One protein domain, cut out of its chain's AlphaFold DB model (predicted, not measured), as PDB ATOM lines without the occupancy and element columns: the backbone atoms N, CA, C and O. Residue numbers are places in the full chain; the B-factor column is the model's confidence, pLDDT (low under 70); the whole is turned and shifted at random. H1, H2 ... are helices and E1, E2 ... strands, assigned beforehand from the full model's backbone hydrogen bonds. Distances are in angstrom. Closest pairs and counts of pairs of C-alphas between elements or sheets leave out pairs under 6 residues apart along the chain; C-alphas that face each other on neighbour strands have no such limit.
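This is residues 487 to 574, 604 to 645 and 924 to 959 of the 960 residues of the protein "Dilute domain-containing protein" of Tetradesmus obliquus (UniProt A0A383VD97). Five helices, H1 to H5, pack as an up-and-down bundle, each running against the one before; the longest, H4 and H5, lie side by side. A small pair of strands, E1 and E2, sits near the end where H4 ends and H5 begins, and residues 941 to 946 stick out as a loop. The 166 printed residues run H1 H2 H3 H4 E1 H5 H6 H7 E2, mostly helix, with a parallel sheet ordered E1, E2. The whole is compact, radius of gyration of the C-alphas 16.0 A, spanning 55 by 45 by 30 A.

H1, residues 488 to 497, begins at C-alpha 488 (-21.943, -84.485, -45.675). H2 is 509 to 520, H3 531 to 545 (21.0 A), H4 550 to 570 (30.0 A). E1 is 609 to 612, H5 619 to 645 (39.2 A), H6 925 to 928, H7 950 to 953. E2, 955 to 958, ends at C-alpha 958 (-39.672, -107.910, -42.347).

H3 and H4, the hubs, form a helical hairpin, closest C-alphas Ile 543 and Leu 553, 6.6 A. H4 touches H5, opposite ways at a shallow tilt of 28 degrees, closest C-alphas Ile 550 and Ile 639, 5.7 A. H3 touches H5 (Tyr 532 and Phe 624, C-alphas 6.1 A) and H1 (Leu 494 and Ile 535, C-alphas 6.6 A). H4 touches H2 with residues 559 to 567 alone, closest C-alphas Ala 511 and Leu 563, 4.9 A. H6 and H7 are each close to H2 but not clearly touching, C-alphas 7.7 A and 6.8 A away. E1 and E2 are parallel, with N 610 and O 955 2.9 A apart. Every O i to N i+4 pair is within hydrogen-bond range in H1 to H4, and 21 of 23 in H5; H6 and H7 are too short for one.

The farthest C-alphas, of Gly 606 and Arg 645, are 54.6 A apart. Cuts follow 574 (28.1 A to C-alpha 604) and 645 (33.4 A to C-alpha 924). The links H1 to H2 and H6 to H7 are long. Mean pLDDT of the printed part is 79.2; residues under 70 include 604 to 616 and 939 to 948.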
ATOM      1  N   SER A 487     -24.559 -84.263 -49.845       71.06
ATOM      2  CA  SER A 487     -24.691 -84.301 -48.383       71.06
ATOM      3  C   SER A 487     -23.380 -84.713 -47.697       71.06
ATOM      4  O   SER A 487     -22.697 -85.637 -48.142       71.06
ATOM      5  N   GLU A 488     -23.074 -84.110 -46.544       76.69
ATOM      6  CA  GLU A 488     -21.943 -84.485 -45.675       76.69
ATOM      7  C   GLU A 488     -22.009 -85.965 -45.227       76.69
ATOM      8  O   GLU A 488     -20.993 -86.578 -44.898       76.69
ATOM      9  N   GLU A 489     -23.200 -86.573 -45.227       78.00
ATOM     10  CA  GLU A 489     -23.381 -88.011 -44.985       78.00
ATOM     11  C   GLU A 489     -23.056 -88.865 -46.230       78.00
ATOM     12  O   GLU A 489     -22.411 -89.907 -46.111       78.00
ATOM     13  N   GLU A 490     -23.436 -88.412 -47.432       81.31
ATOM     14  CA  GLU A 490     -23.110 -89.092 -48.696       81.31
ATOM     15  C   GLU A 490     -21.598 -89.056 -48.963       81.31
ATOM     16  O   GLU A 490     -21.011 -90.081 -49.308       81.31
ATOM     17  N   PHE A 491     -20.942 -87.912 -48.740       83.00
ATOM     18  CA  PHE A 491     -19.490 -87.782 -48.906       83.00
ATOM     19  C   PHE A 491     -18.708 -88.674 -47.928       83.00
ATOM     20  O   PHE A 491     -17.729 -89.309 -48.325       83.00
ATOM     21  N   ARG A 492     -19.158 -88.792 -46.668       83.69
ATOM     22  CA  ARG A 492     -18.571 -89.732 -45.694       83.69
ATOM     23  C   ARG A 492     -18.753 -91.189 -46.121       83.69
ATOM     24  O   ARG A 492     -17.791 -91.951 -46.049       83.69
ATOM     25  N   LEU A 493     -19.929 -91.565 -46.636       86.12
ATOM     26  CA  LEU A 493     -20.158 -92.909 -47.179       86.12
ATOM     27  C   LEU A 493     -19.218 -93.213 -48.355       86.12
ATOM     28  O   LEU A 493     -18.561 -94.248 -48.353       86.12
ATOM     29  N   LEU A 494     -19.112 -92.307 -49.330       86.31
ATOM     30  CA  LEU A 494     -18.236 -92.476 -50.495       86.31
ATOM     31  C   LEU A 494     -16.753 -92.533 -50.097       86.31
ATOM     32  O   LEU A 494     -16.009 -93.355 -50.629       86.31
ATOM     33  N   SER A 495     -16.343 -91.732 -49.111       85.19
ATOM     34  CA  SER A 495     -14.988 -91.760 -48.549       85.19
ATOM     35  C   SER A 495     -14.679 -93.101 -47.879       85.19
ATOM     36  O   SER A 495     -13.636 -93.692 -48.150       85.19
ATOM     37  N   ALA A 496     -15.594 -93.637 -47.066       86.44
ATOM     38  CA  ALA A 496     -15.425 -94.945 -46.434       86.44
ATOM     39  C   ALA A 496     -15.418 -96.106 -47.448       86.44
ATOM     40  O   ALA A 496     -14.708 -97.087 -47.244       86.44
ATOM     41  N   LEU A 497     -16.156 -95.983 -48.557       87.81
ATOM     42  CA  LEU A 497     -16.158 -96.949 -49.665       87.81
ATOM     43  C   LEU A 497     -14.875 -96.937 -50.516       87.81
ATOM     44  O   LEU A 497     -14.673 -97.865 -51.295       87.81
ATOM     45  N   SER A 498     -13.993 -95.941 -50.359       85.06
ATOM     46  CA  SER A 498     -12.674 -95.918 -51.018       85.06
ATOM     47  C   SER A 498     -11.649 -96.883 -50.398       85.06
ATOM     48  O   SER A 498     -10.507 -96.945 -50.848       85.06
ATOM     49  N   GLN A 499     -12.041 -97.625 -49.356       84.00
ATOM     50  CA  GLN A 499     -11.226 -98.628 -48.674       84.00
ATOM     51  C   GLN A 499     -12.054 -99.898 -48.398       84.00
ATOM     52  O   GLN A 499     -13.279 -99.826 -48.254       84.00
ATOM     53  N   PRO A 500     -11.420-101.081 -48.290       82.38
ATOM     54  CA  PRO A 500     -12.119-102.308 -47.933       82.38
ATOM     55  C   PRO A 500     -12.600-102.260 -46.474       82.38
ATOM     56  O   PRO A 500     -11.822-102.384 -45.531       82.38
ATOM     57  N   LEU A 501     -13.914-102.131 -46.293       83.94
ATOM     58  CA  LEU A 501     -14.606-102.135 -44.994       83.94
ATOM     59  C   LEU A 501     -14.659-103.529 -44.337       83.94
ATOM     60  O   LEU A 501     -15.070-103.652 -43.185       83.94
ATOM     61  N   GLY A 502     -14.248-104.580 -45.054       86.62
ATOM     62  CA  GLY A 502     -14.140-105.946 -44.541       86.62
ATOM     63  C   GLY A 502     -15.483-106.653 -44.317       86.62
ATOM     64  O   GLY A 502     -16.483-106.381 -44.988       86.62
ATOM     65  N   PHE A 503     -15.488-107.602 -43.375       86.31
ATOM     66  CA  PHE A 503     -16.603-108.517 -43.120       86.31
ATOM     67  C   PHE A 503     -16.987-108.553 -41.639       86.31
ATOM     68  O   PHE A 503     -16.125-108.566 -40.762       86.31
ATOM     69  N   HIS A 504     -18.284-108.667 -41.345       81.19
ATOM     70  CA  HIS A 504     -18.785-108.945 -39.996       81.19
ATOM     71  C   HIS A 504     -19.573-110.253 -39.986       81.19
ATOM     72  O   HIS A 504     -20.582-110.368 -40.677       81.19
ATOM     73  N   ARG A 505     -19.125-111.248 -39.202       78.25
ATOM     74  CA  ARG A 505     -19.729-112.601 -39.145       78.25
ATOM     75  C   ARG A 505     -19.931-113.208 -40.544       78.25
ATOM     76  O   ARG A 505     -21.017-113.680 -40.871       78.25
ATOM     77  N   GLY A 506     -18.888-113.103 -41.368       79.38
ATOM     78  CA  GLY A 506     -18.861-113.606 -42.739       79.38
ATOM     79  C   GLY A 506     -19.713-112.844 -43.751       79.38
ATOM     80  O   GLY A 506     -20.080-113.408 -44.775       79.38
ATOM     81  N   LYS A 507     -20.081-111.585 -43.469       84.06
ATOM     82  CA  LYS A 507     -20.954-110.790 -44.348       84.06
ATOM     83  C   LYS A 507     -20.301-109.475 -44.768       84.06
ATOM     84  O   LYS A 507     -19.760-108.789 -43.896       84.06
ATOM     85  N   PRO A 508     -20.348-109.118 -46.065       89.94
ATOM     86  CA  PRO A 508     -19.671-107.941 -46.603       89.94
ATOM     87  C   PRO A 508     -20.249-106.641 -46.032       89.94
ATOM     88  O   PRO A 508     -21.427-106.325 -46.227       89.94
ATOM     89  N   LEU A 509     -19.420-105.874 -45.315       88.06
ATOM     90  CA  LEU A 509     -19.876-104.679 -44.601       88.06
ATOM     91  C   LEU A 509     -20.241-103.524 -45.539       88.06
ATOM     92  O   LEU A 509     -21.229-102.843 -45.274       88.06
ATOM     93  N   ALA A 510     -19.507-103.316 -46.639       89.94
ATOM     94  CA  ALA A 510     -19.802-102.219 -47.563       89.94
ATOM     95  C   ALA A 510     -21.159-102.412 -48.258       89.94
ATOM     96  O   ALA A 510     -21.985-101.502 -48.248       89.94
ATOM     97  N   ALA A 511     -21.440-103.616 -48.767       90.31
ATOM     98  CA  ALA A 511     -22.739-103.974 -49.344       90.31
ATOM     99  C   ALA A 511     -23.910-103.698 -48.389       90.31
ATOM    100  O   ALA A 511     -24.911-103.084 -48.767       90.31
ATOM    101  N   LEU A 512     -23.771-104.119 -47.129       87.38
ATOM    102  CA  LEU A 512     -24.815-103.963 -46.122       87.38
ATOM    103  C   LEU A 512     -24.967-102.516 -45.630       87.38
ATOM    104  O   LEU A 512     -26.094-102.084 -45.376       87.38
ATOM    105  N   ALA A 513     -23.873-101.755 -45.538       87.00
ATOM    106  CA  ALA A 513     -23.909-100.326 -45.245       87.00
ATOM    107  C   ALA A 513     -24.614 -99.551 -46.369       87.00
ATOM    108  O   ALA A 513     -25.575 -98.837 -46.094       87.00
ATOM    109  N   ILE A 514     -24.225 -99.766 -47.635       89.25
ATOM    110  CA  ILE A 514     -24.870 -99.156 -48.813       89.25
ATOM    111  C   ILE A 514     -26.375 -99.442 -48.813       89.25
ATOM    112  O   ILE A 514     -27.177 -98.513 -48.897       89.25
ATOM    113  N   PHE A 515     -26.769-100.710 -48.663       87.62
ATOM    114  CA  PHE A 515     -28.177-101.105 -48.662       87.62
ATOM    115  C   PHE A 515     -28.983-100.401 -47.554       87.62
ATOM    116  O   PHE A 515     -30.085 -99.909 -47.805       87.62
ATOM    117  N   ARG A 516     -28.422-100.280 -46.342       84.69
ATOM    118  CA  ARG A 516     -29.060 -99.557 -45.229       84.69
ATOM    119  C   ARG A 516     -29.141 -98.054 -45.479       84.69
ATOM    120  O   ARG A 516     -30.193 -97.479 -45.216       84.69
ATOM    121  N   CYS A 517     -28.102 -97.424 -46.023       84.94
ATOM    122  CA  CYS A 517     -28.136 -96.009 -46.401       84.94
ATOM    123  C   CYS A 517     -29.211 -95.734 -47.470       84.94
ATOM    124  O   CYS A 517     -29.989 -94.791 -47.339       84.94
ATOM    125  N   CYS A 518     -29.342 -96.605 -48.477       85.50
ATOM    126  CA  CYS A 518     -30.380 -96.493 -49.508       85.50
ATOM    127  C   CYS A 518     -31.816 -96.626 -48.966       85.50
ATOM    128  O   CYS A 518     -32.737 -96.000 -49.498       85.50
ATOM    129  N   LEU A 519     -32.017 -97.412 -47.902       81.25
ATOM    130  CA  LEU A 519     -33.285 -97.479 -47.169       81.25
ATOM    131  C   LEU A 519     -33.522 -96.214 -46.330       81.25
ATOM    132  O   LEU A 519     -34.579 -95.595 -46.442       81.25
ATOM    133  N   GLN A 520     -32.535 -95.816 -45.525       79.31
ATOM    134  CA  GLN A 520     -32.607 -94.690 -44.587       79.31
ATOM    135  C   GLN A 520     -32.855 -93.347 -45.290       79.31
ATOM    136  O   GLN A 520     -33.681 -92.555 -44.839       79.31
ATOM    137  N   TRP A 521     -32.183 -93.103 -46.418       82.44
ATOM    138  CA  TRP A 521     -32.377 -91.911 -47.251       82.44
ATOM    139  C   TRP A 521     -33.503 -92.074 -48.296       82.44
ATOM    140  O   TRP A 521     -33.751 -91.168 -49.091       82.44
ATOM    141  N   GLY A 522     -34.197 -93.221 -48.327       75.44
ATOM    142  CA  GLY A 522     -35.339 -93.473 -49.215       75.44
ATOM    143  C   GLY A 522     -35.010 -93.501 -50.716       75.44
ATOM    144  O   GLY A 522     -35.909 -93.351 -51.549       75.44
ATOM    145  N   THR A 523     -33.743 -93.695 -51.098       80.50
ATOM    146  CA  THR A 523     -33.280 -93.569 -52.494       80.50
ATOM    147  C   THR A 523     -33.893 -94.608 -53.429       80.50
ATOM    148  O   THR A 523     -33.935 -94.401 -54.643       80.50
ATOM    149  N   LEU A 524     -34.385 -95.726 -52.893       78.62
ATOM    150  CA  LEU A 524     -35.098 -96.765 -53.643       78.62
ATOM    151  C   LEU A 524     -36.424 -96.244 -54.229       78.62
ATOM    152  O   LEU A 524     -36.787 -96.582 -55.357       78.62
ATOM    153  N   GLU A 525     -37.110 -95.355 -53.504       77.88
ATOM    154  CA  GLU A 525     -38.341 -94.700 -53.954       77.88
ATOM    155  C   GLU A 525     -38.102 -93.343 -54.633       77.88
ATOM    156  O   GLU A 525     -39.057 -92.685 -55.065       77.88
ATOM    157  N   ALA A 526     -36.864 -92.877 -54.746       76.12
ATOM    158  CA  ALA A 526     -36.584 -91.571 -55.319       76.12
ATOM    159  C   ALA A 526     -36.760 -91.565 -56.851       76.12
ATOM    160  O   ALA A 526     -36.380 -92.494 -57.563       76.12
ATOM    161  N   ARG A 527     -37.335 -90.482 -57.396       65.12
ATOM    162  CA  ARG A 527     -37.482 -90.310 -58.860       65.12
ATOM    163  C   ARG A 527     -36.176 -89.907 -59.558       65.12
ATOM    164  O   ARG A 527     -36.071 -90.096 -60.767       65.12
ATOM    165  N   ARG A 528     -35.216 -89.339 -58.820       69.50
ATOM    166  CA  ARG A 528     -33.864 -88.942 -59.254       69.50
ATOM    167  C   ARG A 528     -32.931 -88.974 -58.040       69.50
ATOM    168  O   ARG A 528     -33.340 -88.507 -56.984       69.50
ATOM    169  N   THR A 529     -31.709 -89.471 -58.216       81.62
ATOM    170  CA  THR A 529     -30.646 -89.592 -57.193       81.62
ATOM    171  C   THR A 529     -29.291 -89.619 -57.893       81.62
ATOM    172  O   THR A 529     -29.155 -90.366 -58.861       81.62
ATOM    173  N   ARG A 530     -28.290 -88.883 -57.393       82.31
ATOM    174  CA  ARG A 530     -26.895 -89.008 -57.866       82.31
ATOM    175  C   ARG A 530     -26.110 -90.104 -57.129       82.31
ATOM    176  O   ARG A 530     -25.242 -90.719 -57.735       82.31
ATOM    177  N   LEU A 531     -26.490 -90.426 -55.887       85.81
ATOM    178  CA  LEU A 531     -25.827 -91.418 -55.030       85.81
ATOM    179  C   LEU A 531     -25.452 -92.733 -55.735       85.81
ATOM    180  O   LEU A 531     -24.309 -93.164 -55.635       85.81
ATOM    181  N   TYR A 532     -26.379 -93.354 -56.474       88.81
ATOM    182  CA  TYR A 532     -26.106 -94.606 -57.194       88.81
ATOM    183  C   TYR A 532     -24.963 -94.475 -58.205       88.81
ATOM    184  O   TYR A 532     -24.137 -95.374 -58.309       88.81
ATOM    185  N   GLN A 533     -24.888 -93.349 -58.919       88.00
ATOM    186  CA  GLN A 533     -23.815 -93.086 -59.872       88.00
ATOM    187  C   GLN A 533     -22.475 -92.939 -59.143       88.00
ATOM    188  O   GLN A 533     -21.511 -93.587 -59.540       88.00
ATOM    189  N   HIS A 534     -22.436 -92.179 -58.043       89.75
ATOM    190  CA  HIS A 534     -21.220 -91.999 -57.246       89.75
ATOM    191  C   HIS A 534     -20.743 -93.323 -56.616       89.75
ATOM    192  O   HIS A 534     -19.556 -93.633 -56.665       89.75
ATOM    193  N   ILE A 535     -21.656 -94.147 -56.084       91.25
ATOM    194  CA  ILE A 535     -21.329 -95.476 -55.537       91.25
ATOM    195  C   ILE A 535     -20.787 -96.398 -56.639       91.25
ATOM    196  O   ILE A 535     -19.727 -96.993 -56.459       91.25
ATOM    197  N   THR A 536     -21.458 -96.479 -57.795       90.62
ATOM    198  CA  THR A 536     -20.973 -97.250 -58.955       90.62
ATOM    199  C   THR A 536     -19.585 -96.774 -59.402       90.62
ATOM    200  O   THR A 536     -18.732 -97.606 -59.700       90.62
ATOM    201  N   GLN A 537     -19.326 -95.461 -59.405       90.88
ATOM    202  CA  GLN A 537     -18.026 -94.875 -59.759       90.88
ATOM    203  C   GLN A 537     -16.918 -95.216 -58.748       90.88
ATOM    204  O   GLN A 537     -15.830 -95.597 -59.174       90.88
ATOM    205  N   VAL A 538     -17.175 -95.140 -57.435       91.31
ATOM    206  CA  VAL A 538     -16.184 -95.518 -56.406       91.31
ATOM    207  C   VAL A 538     -15.852 -97.010 -56.489       91.31
ATOM    208  O   VAL A 538     -14.677 -97.372 -56.505       91.31
ATOM    209  N   ILE A 539     -16.864 -97.875 -56.626       91.81
ATOM    210  CA  ILE A 539     -16.665 -99.326 -56.778       91.81
ATOM    211  C   ILE A 539     -15.863 -99.633 -58.056       91.81
ATOM    212  O   ILE A 539     -14.913-100.412 -58.010       91.81
ATOM    213  N   LEU A 540     -16.186 -98.985 -59.183       92.19
ATOM    214  CA  LEU A 540     -15.421 -99.103 -60.432       92.19
ATOM    215  C   LEU A 540     -13.956 -98.695 -60.263       92.19
ATOM    216  O   LEU A 540     -13.076 -99.461 -60.645       92.19
ATOM    217  N   ALA A 541     -13.699 -97.530 -59.665       91.38
ATOM    218  CA  ALA A 541     -12.347 -97.023 -59.461       91.38
ATOM    219  C   ALA A 541     -11.503 -97.973 -58.595       91.38
ATOM    220  O   ALA A 541     -10.332 -98.188 -58.894       91.38
ATOM    221  N   GLN A 542     -12.092 -98.592 -57.567       91.00
ATOM    222  CA  GLN A 542     -11.407 -99.586 -56.735       91.00
ATOM    223  C   GLN A 542     -11.078-100.876 -57.509       91.00
ATOM    224  O   GLN A 542      -9.945-101.354 -57.449       91.00
ATOM    225  N   ILE A 543     -12.024-101.398 -58.302       91.06
ATOM    226  CA  ILE A 543     -11.817-102.576 -59.169       91.06
ATOM    227  C   ILE A 543     -10.729-102.317 -60.226       91.06
ATOM    228  O   ILE A 543      -9.958-103.217 -60.557       91.06
ATOM    229  N   GLU A 544     -10.664-101.099 -60.766       90.31
ATOM    230  CA  GLU A 544      -9.704-100.720 -61.810       90.31
ATOM    231  C   GLU A 544      -8.314-100.393 -61.241       90.31
ATOM    232  O   GLU A 544      -7.313-100.724 -61.872       90.31
ATOM    233  N   GLN A 545      -8.225 -99.844 -60.024       89.62
ATOM    234  CA  GLN A 545      -6.952 -99.643 -59.315       89.62
ATOM    235  C   GLN A 545      -6.320-100.962 -58.850       89.62
ATOM    236  O   GLN A 545      -5.106-101.126 -58.950       89.62
ATOM    237  N   GLN A 546      -7.116-101.916 -58.356       87.38
ATOM    238  CA  GLN A 546      -6.626-103.186 -57.795       87.38
ATOM    239  C   GLN A 546      -6.812-104.372 -58.757       87.38
ATOM    240  O   GLN A 546      -6.943-105.524 -58.354       87.38
ATOM    241  N   GLN A 547      -6.764-104.088 -60.059       86.50
ATOM    242  CA  GLN A 547      -7.114-105.004 -61.145       86.50
ATOM    243  C   GLN A 547      -6.296-106.314 -61.212       86.50
ATOM    244  O   GLN A 547      -6.738-107.270 -61.848       86.50
ATOM    245  N   GLN A 548      -5.114-106.378 -60.598       85.50
ATOM    246  CA  GLN A 548      -4.279-107.588 -60.583       85.50
ATOM    247  C   GLN A 548      -4.407-108.399 -59.278       85.50
ATOM    248  O   GLN A 548      -3.898-109.514 -59.217       85.50
ATOM    249  N   ASP A 549      -5.067-107.863 -58.242       92.50
ATOM    250  CA  ASP A 549      -5.227-108.543 -56.955       92.50
ATOM    251  C   ASP A 549      -6.530-109.355 -56.908       92.50
ATOM    252  O   ASP A 549      -7.634-108.812 -56.827       92.50
ATOM    253  N   ILE A 550      -6.390-110.680 -56.913       92.50
ATOM    254  CA  ILE A 550      -7.510-111.623 -56.814       92.50
ATOM    255  C   ILE A 550      -8.239-111.473 -55.469       92.50
ATOM    256  O   ILE A 550      -9.460-111.622 -55.430       92.50
ATOM    257  N   ASN A 551      -7.542-111.106 -54.388       93.69
ATOM    258  CA  ASN A 551      -8.143-110.930 -53.069       93.69
ATOM    259  C   ASN A 551      -9.072-109.698 -53.020       93.69
ATOM    260  O   ASN A 551     -10.219-109.813 -52.583       93.69
ATOM    261  N   SER A 552      -8.638-108.543 -53.534       92.94
ATOM    262  CA  SER A 552      -9.498-107.361 -53.697       92.94
ATOM    263  C   SER A 552     -10.667-107.615 -54.654       92.94
ATOM    264  O   SER A 552     -11.812-107.269 -54.346       92.94
ATOM    265  N   LEU A 553     -10.427-108.282 -55.789       94.50
ATOM    266  CA  LEU A 553     -11.508-108.646 -56.707       94.50
ATOM    267  C   LEU A 553     -12.528-109.584 -56.038       94.50
ATOM    268  O   LEU A 553     -13.726-109.382 -56.223       94.50
ATOM    269  N   ALA A 554     -12.096-110.547 -55.217       94.62
ATOM    270  CA  ALA A 554     -12.982-111.422 -54.442       94.62
ATOM    271  C   ALA A 554     -13.798-110.648 -53.388       94.62
ATOM    272  O   ALA A 554     -15.010-110.857 -53.282       94.62
ATOM    273  N   TYR A 555     -13.179-109.700 -52.671       95.19
ATOM    274  CA  TYR A 555     -13.884-108.777 -51.770       95.19
ATOM    275  C   TYR A 555     -14.987-108.004 -52.511       95.19
ATOM    276  O   TYR A 555     -16.144-107.991 -52.075       95.19
ATOM    277  N   TRP A 556     -14.667-107.382 -53.651       94.75
ATOM    278  CA  TRP A 556     -15.648-106.612 -54.420       94.75
ATOM    279  C   TRP A 556     -16.728-107.496 -55.051       94.75
ATOM    280  O   TRP A 556     -17.890-107.093 -55.063       94.75
ATOM    281  N   LEU A 557     -16.393-108.715 -55.481       94.56
ATOM    282  CA  LEU A 557     -17.349-109.704 -55.982       94.56
ATOM    283  C   LEU A 557     -18.400-110.059 -54.920       94.56
ATOM    284  O   LEU A 557     -19.597-109.956 -55.187       94.56
ATOM    285  N   ALA A 558     -17.969-110.408 -53.702       94.00
ATOM    286  CA  ALA A 558     -18.869-110.730 -52.591       94.00
ATOM    287  C   ALA A 558     -19.761-109.537 -52.202       94.00
ATOM    288  O   ALA A 558     -20.959-109.704 -51.947       94.00
ATOM    289  N   ASN A 559     -19.204-108.319 -52.205       93.94
ATOM    290  CA  ASN A 559     -19.959-107.094 -51.937       93.94
ATOM    291  C   ASN A 559     -21.012-106.806 -53.023       93.94
ATOM    292  O   ASN A 559     -22.177-106.580 -52.698       93.94
ATOM    293  N   VAL A 560     -20.630-106.834 -54.304       94.75
ATOM    294  CA  VAL A 560     -21.538-106.557 -55.431       94.75
ATOM    295  C   VAL A 560     -22.642-107.613 -55.521       94.75
ATOM    296  O   VAL A 560     -23.809-107.241 -55.643       94.75
ATOM    297  N   ALA A 561     -22.310-108.901 -55.366       93.50
ATOM    298  CA  ALA A 561     -23.290-109.988 -55.324       93.50
ATOM    299  C   ALA A 561     -24.309-109.788 -54.189       93.50
ATOM    300  O   ALA A 561     -25.517-109.753 -54.426       93.50
ATOM    301  N   THR A 562     -23.830-109.570 -52.960       91.56
ATOM    302  CA  THR A 562     -24.704-109.394 -51.787       91.56
ATOM    303  C   THR A 562     -25.590-108.152 -51.912       91.56
ATOM    304  O   THR A 562     -26.776-108.209 -51.586       91.56
ATOM    305  N   LEU A 563     -25.058-107.033 -52.417       92.12
ATOM    306  CA  LEU A 563     -25.837-105.811 -52.629       92.12
ATOM    307  C   LEU A 563     -26.915-106.006 -53.707       92.12
ATOM    308  O   LEU A 563     -28.067-105.633 -53.488       92.12
ATOM    309  N   LEU A 564     -26.568-106.619 -54.843       91.31
ATOM    310  CA  LEU A 564     -27.510-106.907 -55.927       91.31
ATOM    311  C   LEU A 564     -28.643-107.831 -55.459       91.31
ATOM    312  O   LEU A 564     -29.813-107.526 -55.683       91.31
ATOM    313  N   HIS A 565     -28.305-108.905 -54.745       89.44
ATOM    314  CA  HIS A 565     -29.251-109.846 -54.141       89.44
ATOM    315  C   HIS A 565     -30.233-109.167 -53.177       89.44
ATOM    316  O   HIS A 565     -31.451-109.345 -53.284       89.44
ATOM    317  N   LEU A 566     -29.716-108.341 -52.259       87.00
ATOM    318  CA  LEU A 566     -30.534-107.593 -51.301       87.00
ATOM    319  C   LEU A 566     -31.481-106.619 -52.002       87.00
ATOM    320  O   LEU A 566     -32.650-106.532 -51.624       87.00
ATOM    321  N   LEU A 567     -31.017-105.926 -53.042       87.88
ATOM    322  CA  LEU A 567     -31.871-105.063 -53.854       87.88
ATOM    323  C   LEU A 567     -32.958-105.887 -54.552       87.88
ATOM    324  O   LEU A 567     -34.139-105.616 -54.337       87.88
ATOM    325  N   GLN A 568     -32.588-106.933 -55.302       86.94
ATOM    326  CA  GLN A 568     -33.526-107.801 -56.023       86.94
ATOM    327  C   GLN A 568     -34.649-108.327 -55.115       86.94
ATOM    328  O   GLN A 568     -35.821-108.133 -55.439       86.94
ATOM    329  N   ARG A 569     -34.328-108.917 -53.953       81.19
ATOM    330  CA  ARG A 569     -35.340-109.524 -53.062       81.19
ATOM    331  C   ARG A 569     -36.183-108.519 -52.265       81.19
ATOM    332  O   ARG A 569     -37.278-108.876 -51.822       81.19
ATOM    333  N   ASN A 570     -35.726-107.272 -52.117       74.25
ATOM    334  CA  ASN A 570     -36.521-106.189 -51.519       74.25
ATOM    335  C   ASN A 570     -37.344-105.393 -52.542       74.25
ATOM    336  O   ASN A 570     -38.288-104.705 -52.142       74.25
ATOM    337  N   THR A 571     -37.042-105.496 -53.841       76.00
ATOM    338  CA  THR A 571     -37.912-104.925 -54.877       76.00
ATOM    339  C   THR A 571     -39.265-105.634 -54.910       76.00
ATOM    340  O   THR A 571     -39.366-106.858 -54.813       76.00
ATOM    341  N   GLN A 572     -40.337-104.861 -55.072       63.06
ATOM    342  CA  GLN A 572     -41.578-105.387 -55.622       63.06
ATOM    343  C   GLN A 572     -41.523-105.242 -57.151       63.06
ATOM    344  O   GLN A 572     -41.275-104.129 -57.618       63.06
ATOM    345  N   PRO A 573     -41.770-106.309 -57.937       50.25
ATOM    346  CA  PRO A 573     -41.903-106.168 -59.379       50.25
ATOM    347  C   PRO A 573     -43.117-105.291 -59.699       50.25
ATOM    348  O   PRO A 573     -44.225-105.535 -59.208       50.25
ATOM    349  N   ASP A 574     -42.898-104.271 -60.524       39.62
ATOM    350  CA  ASP A 574     -43.956-103.403 -61.027       39.62
ATOM    351  C   ASP A 574     -44.953-104.237 -61.848       39.62
ATOM    352  O   ASP A 574     -44.596-104.857 -62.851       39.62
ATOM    353  N   ASP A 604     -38.641 -96.252 -35.687       36.44
ATOM    354  CA  ASP A 604     -39.061 -96.278 -34.284       36.44
ATOM    355  C   ASP A 604     -37.826 -96.086 -33.389       36.44
ATOM    356  O   ASP A 604     -37.162 -97.044 -32.982       36.44
ATOM    357  N   ARG A 605     -37.513 -94.814 -33.099       39.31
ATOM    358  CA  ARG A 605     -36.351 -94.382 -32.298       39.31
ATOM    359  C   ARG A 605     -36.320 -94.936 -30.859       39.31
ATOM    360  O   ARG A 605     -35.355 -94.663 -30.155       39.31
ATOM    361  N   GLY A 606     -37.329 -95.695 -30.412       38.81
ATOM    362  CA  GLY A 606     -37.325 -96.393 -29.119       38.81
ATOM    363  C   GLY A 606     -37.129 -97.916 -29.184       38.81
ATOM    364  O   GLY A 606     -36.926 -98.528 -28.141       38.81
ATOM    365  N   SER A 607     -37.207 -98.543 -30.365       46.88
ATOM    366  CA  SER A 607     -37.349-100.011 -30.489       46.88
ATOM    367  C   SER A 607     -36.100-100.745 -31.001       46.88
ATOM    368  O   SER A 607     -35.995-101.961 -30.848       46.88
ATOM    369  N   GLY A 608     -35.141-100.037 -31.610       49.47
ATOM    370  CA  GLY A 608     -33.913-100.640 -32.160       49.47
ATOM    371  C   GLY A 608     -34.146-101.593 -33.345       49.47
ATOM    372  O   GLY A 608     -33.276-102.400 -33.678       49.47
ATOM    373  N   VAL A 609     -35.331-101.525 -33.964       51.81
ATOM    374  CA  VAL A 609     -35.773-102.406 -35.050       51.81
ATOM    375  C   VAL A 609     -36.329-101.580 -36.208       51.81
ATOM    376  O   VAL A 609     -37.362-100.923 -36.067       51.81
ATOM    377  N   ILE A 610     -35.698-101.692 -37.375       57.84
ATOM    378  CA  ILE A 610     -36.179-101.125 -38.639       57.84
ATOM    379  C   ILE A 610     -37.108-102.150 -39.303       57.84
ATOM    380  O   ILE A 610     -36.763-103.330 -39.422       57.84
ATOM    381  N   ARG A 611     -38.298-101.714 -39.738       57.06
ATOM    382  CA  ARG A 611     -39.284-102.585 -40.399       57.06
ATOM    383  C   ARG A 611     -39.173-102.495 -41.917       57.06
ATOM    384  O   ARG A 611     -39.351-101.421 -42.480       57.06
ATOM    385  N   LEU A 612     -38.946-103.634 -42.567       58.12
ATOM    386  CA  LEU A 612     -38.931-103.758 -44.022       58.12
ATOM    387  C   LEU A 612     -40.305-104.178 -44.559       58.12
ATOM    388  O   LEU A 612     -40.855-105.210 -44.167       58.12
ATOM    389  N   GLN A 613     -40.809-103.388 -45.505       60.94
ATOM    390  CA  GLN A 613     -41.786-103.801 -46.513       60.94
ATOM    391  C   GLN A 613     -41.083-103.836 -47.877       60.94
ATOM    392  O   GLN A 613     -40.062-103.172 -48.058       60.94
ATOM    393  N   ARG A 614     -41.620-104.594 -48.843       63.97
ATOM    394  CA  ARG A 614     -41.104-104.558 -50.221       63.97
ATOM    395  C   ARG A 614     -41.304-103.168 -50.820       63.97
ATOM    396  O   ARG A 614     -42.383-102.592 -50.696       63.97
ATOM    397  N   VAL A 615     -40.272-102.654 -51.480       67.94
ATOM    398  CA  VAL A 615     -40.231-101.280 -51.991       67.94
ATOM    399  C   VAL A 615     -40.514-101.259 -53.492       67.94
ATOM    400  O   VAL A 615     -40.005-102.089 -54.248       67.94
ATOM    401  N   THR A 616     -41.303-100.281 -53.943       62.00
ATOM    402  CA  THR A 616     -41.513-100.020 -55.379       62.00
ATOM    403  C   THR A 616     -40.319 -99.253 -55.947       62.00
ATOM    404  O   THR A 616     -40.264 -98.020 -55.922       62.00
ATOM    405  N   VAL A 617     -39.311-100.000 -56.406       74.12
ATOM    406  CA  VAL A 617     -38.040 -99.426 -56.863       74.12
ATOM    407  C   VAL A 617     -38.209 -98.757 -58.220       74.12
ATOM    408  O   VAL A 617     -38.517 -99.403 -59.221       74.12
ATOM    409  N   LYS A 618     -37.977 -97.443 -58.253       79.62
ATOM    410  CA  LYS A 618     -38.165 -96.618 -59.454       79.62
ATOM    411  C   LYS A 618     -36.960 -96.735 -60.391       79.62
ATOM    412  O   LYS A 618     -35.887 -97.194 -59.999       79.62
ATOM    413  N   ALA A 619     -37.121 -96.270 -61.631       79.25
ATOM    414  CA  ALA A 619     -36.132 -96.406 -62.707       79.25
ATOM    415  C   ALA A 619     -34.653 -96.080 -62.351       79.25
ATOM    416  O   ALA A 619     -33.777 -96.734 -62.916       79.25
ATOM    417  N   PRO A 620     -34.306 -95.130 -61.449       78.88
ATOM    418  CA  PRO A 620     -32.918 -94.956 -61.005       78.88
ATOM    419  C   PRO A 620     -32.346 -96.185 -60.280       78.88
ATOM    420  O   PRO A 620     -31.229 -96.594 -60.578       78.88
ATOM    421  N   GLY A 621     -33.117 -96.806 -59.380       83.50
ATOM    422  CA  GLY A 621     -32.698 -98.007 -58.651       83.50
ATOM    423  C   GLY A 621     -32.684 -99.262 -59.529       83.50
ATOM    424  O   GLY A 621     -31.776-100.075 -59.409       83.50
ATOM    425  N   GLN A 622     -33.615 -99.375 -60.485       84.94
ATOM    426  CA  GLN A 622     -33.597-100.455 -61.485       84.94
ATOM    427  C   GLN A 622     -32.316-100.404 -62.337       84.94
ATOM    428  O   GLN A 622     -31.654-101.425 -62.515       84.94
ATOM    429  N   ARG A 623     -31.899 -99.208 -62.784       85.62
ATOM    430  CA  ARG A 623     -30.612 -99.027 -63.480       85.62
ATOM    431  C   ARG A 623     -29.406 -99.309 -62.584       85.62
ATOM    432  O   ARG A 623     -28.426 -99.851 -63.074       85.62
ATOM    433  N   PHE A 624     -29.463 -98.973 -61.295       90.44
ATOM    434  CA  PHE A 624     -28.390 -99.310 -60.352       90.44
ATOM    435  C   PHE A 624     -28.224-100.829 -60.194       90.44
ATOM    436  O   PHE A 624     -27.105-101.327 -60.216       90.44
ATOM    437  N   MET A 625     -29.324-101.585 -60.133       88.94
ATOM    438  CA  MET A 625     -29.282-103.053 -60.124       88.94
ATOM    439  C   MET A 625     -28.669-103.615 -61.415       88.94
ATOM    440  O   MET A 625     -27.785-104.461 -61.340       88.94
ATOM    441  N   GLN A 626     -29.057-103.090 -62.583       91.75
ATOM    442  CA  GLN A 626     -28.442-103.457 -63.870       91.75
ATOM    443  C   GLN A 626     -26.944-103.109 -63.922       91.75
ATOM    444  O   GLN A 626     -26.146-103.882 -64.441       91.75
ATOM    445  N   GLN A 627     -26.531-101.970 -63.354       92.44
ATOM    446  CA  GLN A 627     -25.114-101.611 -63.235       92.44
ATOM    447  C   GLN A 627     -24.357-102.600 -62.342       92.44
ATOM    448  O   GLN A 627     -23.301-103.067 -62.747       92.44
ATOM    449  N   LEU A 628     -24.892-102.961 -61.173       93.50
ATOM    450  CA  LEU A 628     -24.287-103.963 -60.286       93.50
ATOM    451  C   LEU A 628     -24.186-105.343 -60.952       93.50
ATOM    452  O   LEU A 628     -23.179-106.024 -60.790       93.50
ATOM    453  N   GLU A 629     -25.177-105.737 -61.748       91.69
ATOM    454  CA  GLU A 629     -25.145-106.967 -62.545       91.69
ATOM    455  C   GLU A 629     -24.051-106.924 -63.627       91.69
ATOM    456  O   GLU A 629     -23.282-107.874 -63.766       91.69
ATOM    457  N   VAL A 630     -23.891-105.801 -64.334       92.88
ATOM    458  CA  VAL A 630     -22.769-105.591 -65.271       92.88
ATOM    459  C   VAL A 630     -21.417-105.562 -64.541       92.88
ATOM    460  O   VAL A 630     -20.434-106.084 -65.065       92.88
ATOM    461  N   LEU A 631     -21.340-105.022 -63.319       93.19
ATOM    462  CA  LEU A 631     -20.127-105.088 -62.496       93.19
ATOM    463  C   LEU A 631     -19.797-106.524 -62.077       93.19
ATOM    464  O   LEU A 631     -18.631-106.902 -62.131       93.19
ATOM    465  N   LEU A 632     -20.792-107.340 -61.727       93.38
ATOM    466  CA  LEU A 632     -20.596-108.747 -61.371       93.38
ATOM    467  C   LEU A 632     -19.961-109.529 -62.538       93.38
ATOM    468  O   LEU A 632     -18.914-110.160 -62.367       93.38
ATOM    469  N   HIS A 633     -20.517-109.370 -63.744       90.88
ATOM    470  CA  HIS A 633     -19.969-109.927 -64.987       90.88
ATOM    471  C   HIS A 633     -18.638-109.289 -65.423       90.88
ATOM    472  O   HIS A 633     -17.909-109.888 -66.206       90.88
ATOM    473  N   LYS A 634     -18.286-108.096 -64.926       91.69
ATOM    474  CA  LYS A 634     -16.961-107.489 -65.131       91.69
ATOM    475  C   LYS A 634     -15.923-108.110 -64.193       91.69
ATOM    476  O   LYS A 634     -14.836-108.440 -64.654       91.69
ATOM    477  N   ILE A 635     -16.236-108.272 -62.903       93.56
ATOM    478  CA  ILE A 635     -15.305-108.754 -61.862       93.56
ATOM    479  C   ILE A 635     -14.990-110.248 -62.024       93.56
ATOM    480  O   ILE A 635     -13.829-110.636 -61.922       93.56
ATOM    481  N   TYR A 636     -15.990-111.093 -62.288       93.50
ATOM    482  CA  TYR A 636     -15.789-112.546 -62.300       93.50
ATOM    483  C   TYR A 636     -14.773-113.033 -63.359       93.50
ATOM    484  O   TYR A 636     -13.817-113.718 -62.979       93.50
ATOM    485  N   PRO A 637     -14.850-112.621 -64.643       92.25
ATOM    486  CA  PRO A 637     -13.819-112.958 -65.623       92.25
ATOM    487  C   PRO A 637     -12.448-112.392 -65.241       92.25
ATOM    488  O   PRO A 637     -11.439-113.037 -65.482       92.25
ATOM    489  N   LYS A 638     -12.376-111.226 -64.585       92.88
ATOM    490  CA  LYS A 638     -11.093-110.648 -64.138       92.88
ATOM    491  C   LYS A 638     -10.378-111.533 -63.115       92.88
ATOM    492  O   LYS A 638      -9.157-111.636 -63.175       92.88
ATOM    493  N   ILE A 639     -11.124-112.214 -62.242       94.25
ATOM    494  CA  ILE A 639     -10.577-113.247 -61.352       94.25
ATOM    495  C   ILE A 639     -10.115-114.453 -62.175       94.25
ATOM    496  O   ILE A 639      -8.950-114.829 -62.086       94.25
ATOM    497  N   ARG A 640     -10.987-115.016 -63.026       94.00
ATOM    498  CA  ARG A 640     -10.681-116.192 -63.863       94.00
ATOM    499  C   ARG A 640      -9.427-116.002 -64.719       94.00
ATOM    500  O   ARG A 640      -8.509-116.812 -64.642       94.00
ATOM    501  N   GLU A 641      -9.353-114.914 -65.480       92.44
ATOM    502  CA  GLU A 641      -8.204-114.591 -66.333       92.44
ATOM    503  C   GLU A 641      -6.950-114.232 -65.508       92.44
ATOM    504  O   GLU A 641      -5.825-114.472 -65.948       92.44
ATOM    505  N   GLY A 642      -7.121-113.714 -64.284       92.94
ATOM    506  CA  GLY A 642      -6.038-113.545 -63.311       92.94
ATOM    507  C   GLY A 642      -5.433-114.882 -62.870       92.94
ATOM    508  O   GLY A 642      -4.211-115.033 -62.879       92.94
ATOM    509  N   VAL A 643      -6.268-115.881 -62.559       93.62
ATOM    510  CA  VAL A 643      -5.807-117.240 -62.226       93.62
ATOM    511  C   VAL A 643      -5.186-117.924 -63.444       93.62
ATOM    512  O   VAL A 643      -4.068-118.427 -63.331       93.62
ATOM    513  N   LYS A 644      -5.837-117.881 -64.619       91.75
ATOM    514  CA  LYS A 644      -5.275-118.421 -65.873       91.75
ATOM    515  C   LYS A 644      -3.872-117.876 -66.137       91.75
ATOM    516  O   LYS A 644      -2.963-118.657 -66.394       91.75
ATOM    517  N   ARG A 645      -3.651-116.562 -65.998       91.62
ATOM    518  CA  ARG A 645      -2.324-115.952 -66.209       91.62
ATOM    519  C   ARG A 645      -1.268-116.420 -65.198       91.62
ATOM    520  O   ARG A 645      -0.089-116.419 -65.538       91.62
ATOM    521  N   ASP A 924     -28.660-116.731 -48.190       74.75
ATOM    522  CA  ASP A 924     -29.821-116.618 -47.288       74.75
ATOM    523  C   ASP A 924     -30.039-115.166 -46.848       74.75
ATOM    524  O   ASP A 924     -29.153-114.470 -46.356       74.75
ATOM    525  N   ASP A 925     -31.289-114.745 -46.971       68.00
ATOM    526  CA  ASP A 925     -31.795-113.453 -46.549       68.00
ATOM    527  C   ASP A 925     -31.648-113.255 -45.043       68.00
ATOM    528  O   ASP A 925     -31.141-112.231 -44.597       68.00
ATOM    529  N   LYS A 926     -32.099-114.226 -44.241       65.62
ATOM    530  CA  LYS A 926     -32.292-114.059 -42.784       65.62
ATOM    531  C   LYS A 926     -30.987-113.700 -42.075       65.62
ATOM    532  O   LYS A 926     -30.976-112.899 -41.141       65.62
ATOM    533  N   GLU A 927     -29.902-114.273 -42.579       63.88
ATOM    534  CA  GLU A 927     -28.518-114.060 -42.184       63.88
ATOM    535  C   GLU A 927     -28.044-112.604 -42.393       63.88
ATOM    536  O   GLU A 927     -27.255-112.101 -41.588       63.88
ATOM    537  N   LEU A 928     -28.519-111.909 -43.434       69.75
ATOM    538  CA  LEU A 928     -28.045-110.579 -43.859       69.75
ATOM    539  C   LEU A 928     -28.690-109.404 -43.090       69.75
ATOM    540  O   LEU A 928     -28.158-108.293 -43.080       69.75
ATOM    541  N   TYR A 929     -29.805-109.632 -42.388       72.00
ATOM    542  CA  TYR A 929     -30.558-108.591 -41.657       72.00
ATOM    543  C   TYR A 929     -30.128-108.394 -40.184       72.00
ATOM    544  O   TYR A 929     -30.743-107.629 -39.433       72.00
ATOM    545  N   VAL A 930     -29.046-109.058 -39.769       70.62
ATOM    546  CA  VAL A 930     -28.425-108.973 -38.430       70.62
ATOM    547  C   VAL A 930     -27.890-107.549 -38.146       70.62
ATOM    548  O   VAL A 930     -27.466-106.875 -39.082       70.62
ATOM    549  N   PRO A 931     -27.907-107.051 -36.889       70.94
ATOM    550  CA  PRO A 931     -27.216-105.816 -36.487       70.94
ATOM    551  C   PRO A 931     -25.755-105.742 -36.948       70.94
ATOM    552  O   PRO A 931     -25.050-106.754 -36.917       70.94
ATOM    553  N   LEU A 932     -25.293-104.551 -37.334       75.06
ATOM    554  CA  LEU A 932     -23.930-104.318 -37.819       75.06
ATOM    555  C   LEU A 932     -23.224-103.304 -36.919       75.06
ATOM    556  O   LEU A 932     -23.850-102.311 -36.566       75.06
ATOM    557  N   PRO A 933     -21.940-103.494 -36.573       76.81
ATOM    558  CA  PRO A 933     -21.176-102.429 -35.934       76.81
ATOM    559  C   PRO A 933     -21.014-101.261 -36.915       76.81
ATOM    560  O   PRO A 933     -20.746-101.499 -38.096       76.81
ATOM    561  N   VAL A 934     -21.105-100.011 -36.446       74.25
ATOM    562  CA  VAL A 934     -20.703 -98.861 -37.283       74.25
ATOM    563  C   VAL A 934     -19.207 -99.002 -37.620       74.25
ATOM    564  O   VAL A 934     -18.404 -99.063 -36.679       74.25
ATOM    565  N   PRO A 935     -18.799 -99.063 -38.906       76.75
ATOM    566  CA  PRO A 935     -17.390 -99.130 -39.299       76.75
ATOM    567  C   PRO A 935     -16.613 -97.903 -38.825       76.75
ATOM    568  O   PRO A 935     -17.158 -96.803 -38.780       76.75
ATOM    569  N   GLU A 936     -15.334 -98.061 -38.494       71.00
ATOM    570  CA  GLU A 936     -14.536 -96.979 -37.897       71.00
ATOM    571  C   GLU A 936     -14.363 -95.788 -38.851       71.00
ATOM    572  O   GLU A 936     -14.411 -94.644 -38.411       71.00
ATOM    573  N   GLN A 937     -14.315 -96.050 -40.161       75.56
ATOM    574  CA  GLN A 937     -14.301 -95.053 -41.239       75.56
ATOM    575  C   GLN A 937     -15.594 -94.214 -41.337       75.56
ATOM    576  O   GLN A 937     -15.602 -93.186 -42.009       75.56
ATOM    577  N   LEU A 938     -16.690 -94.656 -40.705       71.38
ATOM    578  CA  LEU A 938     -17.981 -93.954 -40.655       71.38
ATOM    579  C   LEU A 938     -18.286 -93.341 -39.279       71.38
ATOM    580  O   LEU A 938     -19.274 -92.617 -39.143       71.38
ATOM    581  N   ARG A 939     -17.451 -93.593 -38.264       68.12
ATOM    582  CA  ARG A 939     -17.542 -92.906 -36.968       68.12
ATOM    583  C   ARG A 939     -16.948 -91.502 -37.088       68.12
ATOM    584  O   ARG A 939     -16.035 -91.253 -37.871       68.12
ATOM    585  N   SER A 940     -17.457 -90.570 -36.294       58.53
ATOM    586  CA  SER A 940     -16.891 -89.226 -36.168       58.53
ATOM    587  C   SER A 940     -15.484 -89.272 -35.565       58.53
ATOM    588  O   SER A 940     -15.272 -89.885 -34.516       58.53
ATOM    589  N   VAL A 941     -14.538 -88.561 -36.180       50.38
ATOM    590  CA  VAL A 941     -13.218 -88.319 -35.585       50.38
ATOM    591  C   VAL A 941     -13.380 -87.345 -34.414       50.38
ATOM    592  O   VAL A 941     -13.774 -86.202 -34.614       50.38
ATOM    593  N   GLU A 942     -13.094 -87.839 -33.209       44.75
ATOM    594  CA  GLU A 942     -12.925 -87.110 -31.940       44.75
ATOM    595  C   GLU A 942     -13.971 -86.023 -31.590       44.75
ATOM    596  O   GLU A 942     -13.840 -84.847 -31.921       44.75
ATOM    597  N   GLY A 943     -14.952 -86.388 -30.753       47.69
ATOM    598  CA  GLY A 943     -15.655 -85.420 -29.893       47.69
ATOM    599  C   GLY A 943     -16.931 -84.773 -30.445       47.69
ATOM    600  O   GLY A 943     -17.420 -83.815 -29.847       47.69
ATOM    601  N   ARG A 944     -17.500 -85.294 -31.538       48.50
ATOM    602  CA  ARG A 944     -18.872 -84.987 -31.977       48.50
ATOM    603  C   ARG A 944     -19.763 -86.214 -31.805       48.50
ATOM    604  O   ARG A 944     -19.455 -87.257 -32.366       48.50
ATOM    605  N   ASP A 945     -20.879 -86.077 -31.094       46.62
ATOM    606  CA  ASP A 945     -21.901 -87.128 -30.950       46.62
ATOM    607  C   ASP A 945     -22.792 -87.216 -32.214       46.62
ATOM    608  O   ASP A 945     -24.021 -87.090 -32.164       46.62
ATOM    609  N   ASP A 946     -22.164 -87.379 -33.383       55.28
ATOM    610  CA  ASP A 946     -22.837 -87.409 -34.683       55.28
ATOM    611  C   ASP A 946     -23.506 -88.774 -34.916       55.28
ATOM    612  O   ASP A 946     -22.990 -89.617 -35.650       55.28
ATOM    613  N   SER A 947     -24.701 -88.953 -34.341       61.56
ATOM    614  CA  SER A 947     -25.584 -90.140 -34.472       61.56
ATOM    615  C   SER A 947     -26.104 -90.445 -35.899       61.56
ATOM    616  O   SER A 947     -27.174 -91.029 -36.091       61.56
ATOM    617  N   ALA A 948     -25.372 -90.016 -36.929       67.75
ATOM    618  CA  ALA A 948     -25.744 -90.101 -38.335       67.75
ATOM    619  C   ALA A 948     -25.786 -91.549 -38.847       67.75
ATOM    620  O   ALA A 948     -26.665 -91.876 -39.636       67.75
ATOM    621  N   PHE A 949     -24.882 -92.421 -38.378       78.56
ATOM    622  CA  PHE A 949     -24.765 -93.815 -38.833       78.56
ATOM    623  C   PHE A 949     -25.215 -94.871 -37.805       78.56
ATOM    624  O   PHE A 949     -25.233 -96.056 -38.126       78.56
ATOM    625  N   ASP A 950     -25.683 -94.474 -36.618       76.25
ATOM    626  CA  ASP A 950     -26.163 -95.373 -35.548       76.25
ATOM    627  C   ASP A 950     -27.321 -96.290 -35.993       76.25
ATOM    628  O   ASP A 950     -27.571 -97.350 -35.417       76.25
ATOM    629  N   PHE A 951     -28.041 -95.914 -37.057       76.69
ATOM    630  CA  PHE A 951     -29.071 -96.760 -37.666       76.69
ATOM    631  C   PHE A 951     -28.508 -98.064 -38.265       76.69
ATOM    632  O   PHE A 951     -29.256 -99.031 -38.423       76.69
ATOM    633  N   LEU A 952     -27.199 -98.135 -38.547       79.12
ATOM    634  CA  LEU A 952     -26.525 -99.366 -38.966       79.12
ATOM    635  C   LEU A 952     -26.546-100.443 -37.869       79.12
ATOM    636  O   LEU A 952     -26.621-101.626 -38.206       79.12
ATOM    637  N   GLU A 953     -26.591-100.063 -36.587       76.56
ATOM    638  CA  GLU A 953     -26.619-101.009 -35.458       76.56
ATOM    639  C   GLU A 953     -28.012-101.603 -35.192       76.56
ATOM    640  O   GLU A 953     -28.160-102.564 -34.437       76.56
ATOM    641  N   GLN A 954     -29.056-101.078 -35.834       74.12
ATOM    642  CA  GLN A 954     -30.431-101.534 -35.625       74.12
ATOM    643  C   GLN A 954     -30.692-102.876 -36.329       74.12
ATOM    644  O   GLN A 954     -30.110-103.197 -37.370       74.12
ATOM    645  N   GLN A 955     -31.592-103.694 -35.775       67.06
ATOM    646  CA  GLN A 955     -31.984-104.950 -36.417       67.06
ATOM    647  C   GLN A 955     -33.008-104.679 -37.525       67.06
ATOM    648  O   GLN A 955     -34.042-104.061 -37.278       67.06
ATOM    649  N   LEU A 956     -32.783-105.212 -38.725       66.38
ATOM    650  CA  LEU A 956     -33.800-105.217 -39.777       66.38
ATOM    651  C   LEU A 956     -34.763-106.396 -39.554       66.38
ATOM    652  O   LEU A 956     -34.335-107.521 -39.291       66.38
ATOM    653  N   ARG A 957     -36.075-106.155 -39.646       60.31
ATOM    654  CA  ARG A 957     -37.108-107.207 -39.619       60.31
ATOM    655  C   ARG A 957     -38.160-106.955 -40.690       60.31
ATOM    656  O   ARG A 957     -38.694-105.854 -40.779       60.31
ATOM    657  N   PHE A 958     -38.523-107.985 -41.445       58.38
ATOM    658  CA  PHE A 958     -39.672-107.910 -42.347       58.38
ATOM    659  C   PHE A 958     -40.986-107.894 -41.572       58.38
ATOM    660  O   PHE A 958     -41.172-108.655 -40.620       58.38
ATOM    661  N   THR A 959     -41.924-107.070 -42.031       49.03
ATOM    662  CA  THR A 959     -43.350-107.316 -41.808       49.03
ATOM    663  C   THR A 959     -43.886-108.117 -42.987       49.03
ATOM    664  O   THR A 959     -43.840-107.623 -44.117       49.03
TER     665      THR A 959